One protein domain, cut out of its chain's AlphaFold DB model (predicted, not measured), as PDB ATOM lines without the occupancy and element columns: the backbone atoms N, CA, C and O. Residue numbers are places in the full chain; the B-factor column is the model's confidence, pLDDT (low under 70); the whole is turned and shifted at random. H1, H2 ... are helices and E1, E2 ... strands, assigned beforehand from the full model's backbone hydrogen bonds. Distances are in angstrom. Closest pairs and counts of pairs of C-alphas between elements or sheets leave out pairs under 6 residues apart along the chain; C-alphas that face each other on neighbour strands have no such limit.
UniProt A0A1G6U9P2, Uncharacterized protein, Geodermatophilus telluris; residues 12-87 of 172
ATOM      1  N   ARG A  12     167.895 102.347 151.850       89.56
ATOM      2  CA  ARG A  12     167.746 103.782 151.591       89.56
ATOM      3  C   ARG A  12     166.492 104.291 152.303       89.56
ATOM      4  O   ARG A  12     165.446 103.652 152.231       89.56
ATOM      5  N   TRP A  13     166.618 105.424 152.978       83.69
ATOM      6  CA  TRP A  13     165.536 106.091 153.683       83.69
ATOM      7  C   TRP A  13     165.439 107.534 153.191       83.69
ATOM      8  O   TRP A  13     166.432 108.262 153.147       83.69
ATOM      9  N   SER A  14     164.243 107.931 152.774       72.62
ATOM     10  CA  SER A  14     163.971 109.265 152.246       72.62
ATOM     11  C   SER A  14     163.741 110.235 153.409       72.62
ATOM     12  O   SER A  14     162.602 110.525 153.761       72.62
ATOM     13  N   GLY A  15     164.828 110.667 154.054       65.50
ATOM     14  CA  GLY A  15     164.811 111.734 155.063       65.50
ATOM     15  C   GLY A  15     164.621 113.134 154.445       65.50
ATOM     16  O   GLY A  15     164.570 113.258 153.220       65.50
ATOM     17  N   PRO A  16     164.558 114.205 155.261       55.59
ATOM     18  CA  PRO A  16     164.118 115.548 154.847       55.59
ATOM     19  C   PRO A  16     165.124 116.360 153.998       55.59
ATOM     20  O   PRO A  16     165.079 117.584 154.004       55.59
ATOM     21  N   GLY A  17     166.016 115.711 153.239       63.09
ATOM     22  CA  GLY A  17     166.848 116.412 152.249       63.09
ATOM     23  C   GLY A  17     168.223 115.811 151.961       63.09
ATOM     24  O   GLY A  17     168.908 116.305 151.072       63.09
ATOM     25  N   TRP A  18     168.668 114.788 152.701       67.38
ATOM     26  CA  TRP A  18     170.030 114.236 152.587       67.38
ATOM     27  C   TRP A  18     169.989 112.729 152.330       67.38
ATOM     28  O   TRP A  18     169.047 112.038 152.737       67.38
ATOM     29  N   ALA A  19     171.034 112.190 151.691       75.75
ATOM     30  CA  ALA A  19     171.165 110.751 151.475       75.75
ATOM     31  C   ALA A  19     171.230 110.015 152.822       75.75
ATOM     32  O   ALA A  19     172.254 110.039 153.508       75.75
ATOM     33  N   SER A  20     170.124 109.360 153.174       86.56
ATOM     34  CA  SER A  20     169.946 108.704 154.464       86.56
ATOM     35  C   SER A  20     169.633 107.220 154.292       86.56
ATOM     36  O   SER A  20     169.096 106.781 153.270       86.56
ATOM     37  N   TYR A  21     170.010 106.426 155.286       90.69
ATOM     38  CA  TYR A  21     169.812 104.983 155.314       90.69
ATOM     39  C   TYR A  21     169.312 104.562 156.686       90.69
ATOM     40  O   TYR A  21     169.688 105.158 157.689       90.69
ATOM     41  N   ALA A  22     168.511 103.506 156.719       91.75
ATOM     42  CA  ALA A  22     168.030 102.888 157.941       91.75
ATOM     43  C   ALA A  22     168.413 101.406 157.979       91.75
ATOM     44  O   ALA A  22     168.507 100.749 156.935       91.75
ATOM     45  N   ALA A  23     168.628 100.872 159.174       92.88
ATOM     46  CA  ALA A  23     168.805  99.446 159.409       92.88
ATOM     47  C   ALA A  23     168.214  99.071 160.771       92.88
ATOM     48  O   ALA A  23     168.381  99.808 161.741       92.88
ATOM     49  N   ASN A  24     167.561  97.910 160.851       93.19
ATOM     50  CA  ASN A  24     167.184  97.344 162.144       93.19
ATOM     51  C   ASN A  24     168.459  97.093 162.946       93.19
ATOM     52  O   ASN A  24     169.427  96.537 162.409       93.19
ATOM     53  N   TRP A  25     168.457  97.526 164.202       92.12
ATOM     54  CA  TRP A  25     169.586  97.274 165.084       92.12
ATOM     55  C   TRP A  25     169.721  95.766 165.336       92.12
ATOM     56  O   TRP A  25     168.733  95.043 165.220       92.12
ATOM     57  N   PRO A  26     170.915  95.233 165.607       91.00
ATOM     58  CA  PRO A  26     171.050  93.820 165.918       91.00
ATOM     59  C   PRO A  26     170.672  93.500 167.368       91.00
ATOM     60  O   PRO A  26     170.623  94.377 168.231       91.00
ATOM     61  N   GLY A  27     170.445  92.212 167.634       91.00
ATOM     62  CA  GLY A  27     170.223  91.696 168.984       91.00
ATOM     63  C   GLY A  27     168.913  92.168 169.633       91.00
ATOM     64  O   GLY A  27     167.982  92.561 168.925       91.00
ATOM     65  N   PRO A  28     168.837  92.144 170.980       92.25
ATOM     66  CA  PRO A  28     167.614  92.433 171.733       92.25
ATOM     67  C   PRO A  28     166.952  93.767 171.376       92.25
ATOM     68  O   PRO A  28     165.742  93.826 171.203       92.25
ATOM     69  N   LEU A  29     167.743  94.827 171.181       91.81
ATOM     70  CA  LEU A  29     167.228  96.138 170.774       91.81
ATOM     71  C   LEU A  29     166.482  96.070 169.434       91.81
ATOM     72  O   LEU A  29     165.401  96.635 169.295       91.81
ATOM     73  N   GLY A  30     167.044  95.364 168.452       92.25
ATOM     74  CA  GLY A  30     166.410  95.146 167.155       92.25
ATOM     75  C   GLY A  30     165.133  94.330 167.220       92.25
ATOM     76  O   GLY A  30     164.150  94.657 166.555       92.25
ATOM     77  N   GLU A  31     165.144  93.272 168.032       93.75
ATOM     78  CA  GLU A  31     163.970  92.425 168.284       93.75
ATOM     79  C   GLU A  31     162.802  93.205 168.890       93.75
ATOM     80  O   GLU A  31     161.644  92.850 168.651       93.75
ATOM     81  N   ASP A  32     163.129  94.258 169.637       93.88
ATOM     82  CA  ASP A  32     162.192  95.151 170.309       93.88
ATOM     83  C   ASP A  32     161.807  96.367 169.443       93.88
ATOM     84  O   ASP A  32     160.961  97.167 169.837       93.88
ATOM     85  N   GLY A  33     162.379  96.489 168.239       92.31
ATOM     86  CA  GLY A  33     162.003  97.495 167.243       92.31
ATOM     87  C   GLY A  33     162.941  98.698 167.128       92.31
ATOM     88  O   GLY A  33     162.559  99.691 166.510       92.31
ATOM     89  N   ALA A  34     164.153  98.643 167.687       92.12
ATOM     90  CA  ALA A  34     165.134  99.710 167.512       92.12
ATOM     91  C   ALA A  34     165.679  99.766 166.072       92.12
ATOM     92  O   ALA A  34     166.029  98.748 165.462       92.12
ATOM     93  N   VAL A  35     165.807 100.984 165.546       91.81
ATOM     94  CA  VAL A  35     166.259 101.255 164.174       91.81
ATOM     95  C   VAL A  35     167.370 102.293 164.208       91.81
ATOM     96  O   VAL A  35     167.204 103.374 164.768       91.81
ATOM     97  N   ALA A  36     168.499 101.990 163.574       90.69
ATOM     98  CA  ALA A  36     169.544 102.976 163.344       90.69
ATOM     99  C   ALA A  36     169.306 103.719 162.034       90.69
ATOM    100  O   ALA A  36     169.038 103.104 160.999       90.69
ATOM    101  N   TYR A  37     169.491 105.030 162.080       89.44
ATOM    102  CA  TYR A  37     169.519 105.913 160.926       89.44
ATOM    103  C   TYR A  37     170.934 106.432 160.731       89.44
ATOM    104  O   TYR A  37     171.622 106.733 161.702       89.44
ATOM    105  N   VAL A  38     171.368 106.552 159.481       88.19
ATOM    106  CA  VAL A  38     172.607 107.241 159.118       88.19
ATOM    107  C   VAL A  38     172.353 108.200 157.974       88.19
ATOM    108  O   VAL A  38     171.748 107.820 156.973       88.19
ATOM    109  N   GLY A  39     172.841 109.424 158.105       86.62
ATOM    110  CA  GLY A  39     172.784 110.458 157.077       86.62
ATOM    111  C   GLY A  39     174.168 111.034 156.822       86.62
ATOM    112  O   GLY A  39     175.029 111.015 157.703       86.62
ATOM    113  N   ARG A  40     174.406 111.526 155.609       81.81
ATOM    114  CA  ARG A  40     175.628 112.267 155.285       81.81
ATOM    115  C   ARG A  40     175.395 113.755 155.553       81.81
ATOM    116  O   ARG A  40     174.439 114.313 155.025       81.81
ATOM    117  N   CYS A  41     176.255 114.369 156.360       73.44
ATOM    118  CA  CYS A  41     176.275 115.814 156.575       73.44
ATOM    119  C   CYS A  41     177.449 116.392 155.777       73.44
ATOM    120  O   CYS A  41     178.604 116.223 156.170       73.44
ATOM    121  N   ASP A  42     177.161 117.002 154.625       68.25
ATOM    122  CA  ASP A  42     178.178 117.531 153.702       68.25
ATOM    123  C   ASP A  42     178.763 118.887 154.142       68.25
ATOM    124  O   ASP A  42     179.846 119.262 153.686       68.25
ATOM    125  N   ASP A  43     178.107 119.568 155.086       64.94
ATOM    126  CA  ASP A  43     178.445 120.937 155.501       64.94
ATOM    127  C   ASP A  43     179.651 121.015 156.450       64.94
ATOM    128  O   ASP A  43     180.227 122.082 156.655       64.94
ATOM    129  N   LEU A  44     180.078 119.882 157.019       63.69
ATOM    130  CA  LEU A  44     181.191 119.807 157.963       63.69
ATOM    131  C   LEU A  44     182.228 118.776 157.482       63.69
ATOM    132  O   LEU A  44     181.898 117.630 157.173       63.69
ATOM    133  N   ARG A  45     183.521 119.146 157.516       65.88
ATOM    134  CA  ARG A  45     184.661 118.220 157.307       65.88
ATOM    135  C   ARG A  45     185.543 118.000 158.556       65.88
ATOM    136  O   ARG A  45     186.750 118.242 158.484       65.88
ATOM    137  N   PRO A  46     185.011 117.558 159.711       72.56
ATOM    138  CA  PRO A  46     185.842 117.198 160.853       72.56
ATOM    139  C   PRO A  46     186.662 115.926 160.596       72.56
ATOM    140  O   PRO A  46     186.473 115.193 159.621       72.56
ATOM    141  N   ARG A  47     187.575 115.627 161.524       79.94
ATOM    142  CA  ARG A  47     188.249 114.325 161.582       79.94
ATOM    143  C   ARG A  47     187.306 113.281 162.177       79.94
ATOM    144  O   ARG A  47     186.611 113.552 163.149       79.94
ATOM    145  N   CYS A  48     187.305 112.073 161.622       81.56
ATOM    146  CA  CYS A  48     186.556 110.949 162.180       81.56
ATOM    147  C   CYS A  48     187.079 110.585 163.577       81.56
ATOM    148  O   CYS A  48     188.271 110.328 163.730       81.56
ATOM    149  N   HIS A  49     186.191 110.482 164.567       76.00
ATOM    150  CA  HIS A  49     186.564 110.132 165.944       76.00
ATOM    151  C   HIS A  49     187.158 108.721 166.082       76.00
ATOM    152  O   HIS A  49     187.949 108.479 166.983       76.00
ATOM    153  N   THR A  50     186.823 107.800 165.172       81.69
ATOM    154  CA  THR A  50     187.313 106.413 165.206       81.69
ATOM    155  C   THR A  50     188.706 106.248 164.592       81.69
ATOM    156  O   THR A  50     189.503 105.468 165.094       81.69
ATOM    157  N   CYS A  51     189.016 106.940 163.488       85.56
ATOM    158  CA  CYS A  51     190.256 106.705 162.725       85.56
ATOM    159  C   CYS A  51     191.067 107.969 162.393       85.56
ATOM    160  O   CYS A  51     192.063 107.887 161.677       85.56
ATOM    161  N   GLY A  52     190.627 109.151 162.834       82.50
ATOM    162  CA  GLY A  52     191.338 110.427 162.679       82.50
ATOM    163  C   GLY A  52     191.380 111.014 161.261       82.50
ATOM    164  O   GLY A  52     191.927 112.108 161.073       82.50
ATOM    165  N   ARG A  53     190.816 110.323 160.261       82.44
ATOM    166  CA  ARG A  53     190.826 110.764 158.856       82.44
ATOM    167  C   ARG A  53     189.890 111.960 158.635       82.44
ATOM    168  O   ARG A  53     188.765 111.921 159.137       82.44
ATOM    169  N   PRO A  54     190.307 112.981 157.863       77.00
ATOM    170  CA  PRO A  54     189.400 114.021 157.396       77.00
ATOM    171  C   PRO A  54     188.426 113.412 156.386       77.00
ATOM    172  O   PRO A  54     188.839 112.759 155.426       77.00
ATOM    173  N   ALA A  55     187.132 113.591 156.615       71.75
ATOM    174  CA  ALA A  55     186.102 113.083 155.722       71.75
ATOM    175  C   ALA A  55     184.824 113.902 155.881       71.75
ATOM    176  O   ALA A  55     184.613 114.548 156.906       71.75
ATOM    177  N   THR A  56     183.938 113.816 154.891       72.31
ATOM    178  CA  THR A  56     182.535 114.113 155.159       72.31
ATOM    179  C   THR A  56     182.022 113.130 156.209       72.31
ATOM    180  O   THR A  56     182.209 111.918 156.052       72.31
ATOM    181  N   LEU A  57     181.382 113.632 157.266       77.81
ATOM    182  CA  LEU A  57     180.870 112.761 158.312       77.81
ATOM    183  C   LEU A  57     179.511 112.178 157.942       77.81
ATOM    184  O   LEU A  57     178.550 112.874 157.609       77.81
ATOM    185  N   TRP A  58     179.442 110.863 158.079       84.00
ATOM    186  CA  TRP A  58     178.204 110.172 158.363       84.00
ATOM    187  C   TRP A  58     177.839 110.447 159.813       84.00
ATOM    188  O   TRP A  58     178.674 110.266 160.699       84.00
ATOM    189  N   GLN A  59     176.605 110.866 160.040       85.50
ATOM    190  CA  GLN A  59     176.009 110.966 161.362       85.50
ATOM    191  C   GLN A  59     175.048 109.805 161.534       85.50
ATOM    192  O   GLN A  59     174.270 109.515 160.623       85.50
ATOM    193  N   ALA A  60     175.126 109.136 162.677       86.38
ATOM    194  CA  ALA A  60     174.186 108.100 163.059       86.38
ATOM    195  C   ALA A  60     173.214 108.606 164.128       86.38
ATOM    196  O   ALA A  60     173.520 109.545 164.849       86.38
ATOM    197  N   ALA A  61     172.056 107.967 164.232       88.50
ATOM    198  CA  ALA A  61     171.126 108.103 165.345       88.50
ATOM    199  C   ALA A  61     170.439 106.753 165.576       88.50
ATOM    200  O   ALA A  61     170.281 105.971 164.634       88.50
ATOM    201  N   LEU A  62     170.021 106.474 166.810       90.06
ATOM    202  CA  LEU A  62     169.336 105.228 167.158       90.06
ATOM    203  C   LEU A  62     167.923 105.537 167.650       90.06
ATOM    204  O   LEU A  62     167.755 106.054 168.750       90.06
ATOM    205  N   ALA A  63     166.904 105.215 166.857       90.88
ATOM    206  CA  ALA A  63     165.524 105.256 167.321       90.88
ATOM    207  C   ALA A  63     165.200 104.043 168.172       90.88
ATOM    208  O   ALA A  63     165.454 102.904 167.782       90.88
ATOM    209  N   LEU A  64     164.609 104.324 169.327       92.38
ATOM    210  CA  LEU A  64     164.133 103.325 170.265       92.38
ATOM    211  C   LEU A  64     162.615 103.161 170.130       92.38
ATOM    212  O   LEU A  64     161.929 104.111 169.737       92.38
ATOM    213  N   PRO A  65     162.072 101.979 170.460       90.75
ATOM    214  CA  PRO A  65     160.629 101.787 170.499       90.75
ATOM    215  C   PRO A  65     159.981 102.688 171.560       90.75
ATOM    216  O   PRO A  65     160.614 103.103 172.534       90.75
ATOM    217  N   ALA A  66     158.682 102.964 171.413       85.94
ATOM    218  CA  ALA A  66     157.902 103.559 172.497       85.94
ATOM    219  C   ALA A  66     158.046 102.697 173.773       85.94
ATOM    220  O   ALA A  66     158.111 101.474 173.662       85.94
ATOM    221  N   PRO A  67     158.120 103.289 174.978       86.19
ATOM    222  CA  PRO A  67     157.824 104.680 175.348       86.19
ATOM    223  C   PRO A  67     159.041 105.623 175.298       86.19
ATOM    224  O   PRO A  67     158.988 106.734 175.845       86.19
ATOM    225  N   PHE A  68     160.174 105.172 174.757       89.06
ATOM    226  CA  PHE A  68     161.383 105.980 174.750       89.06
ATOM    227  C   PHE A  68     161.196 107.192 173.826       89.06
ATOM    228  O   PHE A  68     160.538 107.099 172.786       89.06
ATOM    229  N   PRO A  69     161.699 108.374 174.220       73.25
ATOM    230  CA  PRO A  69     161.531 109.583 173.432       73.25
ATOM    231  C   PRO A  69     162.375 109.499 172.159       73.25
ATOM    232  O   PRO A  69     163.568 109.780 172.209       73.25
ATOM    233  N   GLY A  70     161.730 109.152 171.045       70.81
ATOM    234  CA  GLY A  70     162.276 109.266 169.693       70.81
ATOM    235  C   GLY A  70     163.668 108.654 169.521       70.81
ATOM    236  O   GLY A  70     164.000 107.621 170.102       70.81
ATOM    237  N   ALA A  71     164.482 109.296 168.686       69.25
ATOM    238  CA  ALA A  71     165.876 108.925 168.531       69.25
ATOM    239  C   ALA A  71     166.692 109.313 169.768       69.25
ATOM    240  O   ALA A  71     166.603 110.431 170.274       69.25
ATOM    241  N   LEU A  72     167.544 108.398 170.230       73.25
ATOM    242  CA  LEU A  72     168.794 108.822 170.829       73.25
ATOM    243  C   LEU A  72     169.542 109.583 169.739       73.25
ATOM    244  O   LEU A  72     170.032 108.974 168.781       73.25
ATOM    245  N   ASP A  73     169.619 110.902 169.909       60.66
ATOM    246  CA  ASP A  73     170.503 111.803 169.165       60.66
ATOM    247  C   ASP A  73     171.960 111.492 169.542       60.66
ATOM    248  O   ASP A  73     172.703 112.303 170.087       60.66
ATOM    249  N   ALA A  74     172.368 110.246 169.351       53.19
ATOM    250  CA  ALA A  74     173.721 109.811 169.575       53.19
ATOM    251  C   ALA A  74     174.502 110.234 168.338       53.19
ATOM    252  O   ALA A  74     174.548 109.492 167.365       53.19
ATOM    253  N   ALA A  75     175.072 111.441 168.391       57.59
ATOM    254  CA  ALA A  75     175.898 112.075 167.365       57.59
ATOM    255  C   ALA A  75     177.209 111.300 167.102       57.59
ATOM    256  O   ALA A  75     178.318 111.810 167.266       57.59
ATOM    257  N   GLY A  76     177.088 110.036 166.702       61.75
ATOM    258  CA  GLY A  76     178.179 109.215 166.214       61.75
ATOM    259  C   GLY A  76     178.581 109.713 164.834       61.75
ATOM    260  O   GLY A  76     177.879 109.483 163.849       61.75
ATOM    261  N   GLY A  77     179.691 110.447 164.776       74.88
ATOM    262  CA  GLY A  77     180.284 110.962 163.547       74.88
ATOM    263  C   GLY A  77     181.382 110.039 163.023       74.88
ATOM    264  O   GLY A  77     182.381 109.803 163.707       74.88
ATOM    265  N   GLY A  78     181.250 109.548 161.790       82.75
ATOM    266  CA  GLY A  78     182.230 108.645 161.184       82.75
ATOM    267  C   GLY A  78     182.545 108.948 159.724       82.75
ATOM    268  O   GLY A  78     181.691 109.396 158.970       82.75
ATOM    269  N   CYS A  79     183.764 108.629 159.278       86.19
ATOM    270  CA  CYS A  79     184.110 108.698 157.850       86.19
ATOM    271  C   CYS A  79     183.393 107.624 157.011       86.19
ATOM    272  O   CYS A  79     183.368 107.695 155.785       86.19
ATOM    273  N   THR A  80     182.815 106.614 157.663       86.62
ATOM    274  CA  THR A  80     181.978 105.573 157.061       86.62
ATOM    275  C   THR A  80     180.728 105.372 157.913       86.62
ATOM    276  O   THR A  80     180.724 105.705 159.098       86.62
ATOM    277  N   ARG A  81     179.691 104.745 157.341       86.88
ATOM    278  CA  ARG A  81     178.501 104.312 158.097       86.88
ATOM    279  C   ARG A  81     178.870 103.432 159.295       86.88
ATOM    280  O   ARG A  81     178.308 103.616 160.362       86.88
ATOM    281  N   ALA A  82     179.839 102.526 159.129       87.31
ATOM    282  CA  ALA A  82     180.310 101.645 160.197       87.31
ATOM    283  C   ALA A  82     180.949 102.428 161.355       87.31
ATOM    284  O   ALA A  82     180.650 102.159 162.512       87.31
ATOM    285  N   HIS A  83     181.783 103.428 161.055       87.06
ATOM    286  CA  HIS A  83     182.369 104.281 162.093       87.06
ATOM    287  C   HIS A  83     181.322 105.179 162.757       87.06
ATOM    288  O   HIS A  83     181.396 105.401 163.958       87.06
ATOM    289  N   ALA A  84     180.333 105.664 162.000       85.94
ATOM    290  CA  ALA A  84     179.268 106.498 162.551       85.94
ATOM    291  C   ALA A  84     178.431 105.733 163.585       85.94
ATOM    292  O   ALA A  84     178.158 106.251 164.662       85.94
ATOM    293  N   VAL A  85     178.085 104.474 163.301       87.94
ATOM    294  CA  VAL A  85     177.302 103.652 164.237       87.94
ATOM    295  C   VAL A  85     178.126 103.028 165.363       87.94
ATOM    296  O   VAL A  85     177.545 102.482 166.292       87.94
ATOM    297  N   HIS A  86     179.460 103.090 165.307       86.50
ATOM    298  CA  HIS A  86     180.328 102.462 166.309       86.50
ATOM    299  C   HIS A  86     180.119 103.033 167.719       86.50
ATOM    300  O   HIS A  86     180.287 102.317 168.699       86.50
ATOM    301  N   GLY A  87     179.729 104.308 167.819       79.94
ATOM    302  CA  GLY A  87     179.413 104.959 169.092       79.94
ATOM    303  C   GLY A  87     177.986 104.720 169.597       79.94
ATOM    304  O   GLY A  87     177.630 105.257 170.643       79.94
TER     305      GLY A  87
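What this domain is: This is residues 12 to 87 of the 172 residues of an uncharacterized protein of Geodermatophilus telluris (UniProt A0A1G6U9P2). A strongly twisted sheet of five short strands makes the body, with the small helix H2 packed on one face over E4 and the equally small H1 at one end of the strands, between E2 and E3. A long loop, residues 42 to 56, lies beyond the other end of the sheet, joining E3 to E4. The printed part has 76 residues, with two named helices and five named strands in the order E1 E2 H1 E3 E4 E5 H2. The sheet runs E1 E2 E3 E4 E5, antiparallel from E2 to E5, while E1 meets E2 only at a point; the class is mixed, helices and strands. The whole is compact, with a radius of gyration of the C-alphas of 12.6 A and spans of 36 by 26 by 20 A.

Where its parts are: In the sheet, E4 is residues 57 to 63, 19.3 A long, and E3 is residues 35 to 41, 19.2 A long, from C-alpha 35 at (166.259, 101.255, 164.174). E5, residues 71 to 78, measures 17.9 A and bends by 51 degrees at residue 74. E2, residues 19 to 24, measures 17.6 A. E1, residues 12 to 14, measures 6.7 A and begins at C-alpha 12 at (167.746, 103.782, 151.591). H1, residues 27 to 31, and H2, residues 81 to 85, each measure 6.3 A; C-alpha 85 is at (177.302, 103.652, 164.237).

How they stand to each other: E3 and E4 form a hairpin, antiparallel at 155 degrees, with N 37 and O 61 2.8 A apart, within hydrogen-bond range. E4 and E5 form another, at 156 degrees, with N 60 and O 76 at 3.0 A. E3, E4 and E5 are a meander, each strand the antiparallel neighbour of the one before. On the other side of E3, E2 is antiparallel to it at 162 degrees, with N 23 and O 36 at 2.9 A. The edge strands are E1 and E5; the C-alphas of Arg 12 and Tyr 21, which face each other, are 4.4 A apart. H2 is on the sheet at a height of 6.5 A, only just over E4, on which 3 of its 5 C-alphas fall. The closest C-alphas of E4 and H2 are those of Ala 60 and Ala 84, 5.4 A apart. H1 only grazes the sheet with residues 29 to 31, and is apart from H2. In H1 and H2 every O i to N i+4 pair is within hydrogen-bond range.

The domain as a whole: The C-alphas farthest apart, those of Pro 54 and Pro 67, are 37.5 A apart. The printed part has no cut. The link from E3 to E4, 15 residues, is long. The mean pLDDT of the printed part is 81.3; residues 15 to 18, 42 to 45, 71 and 73 to 76 are under 70.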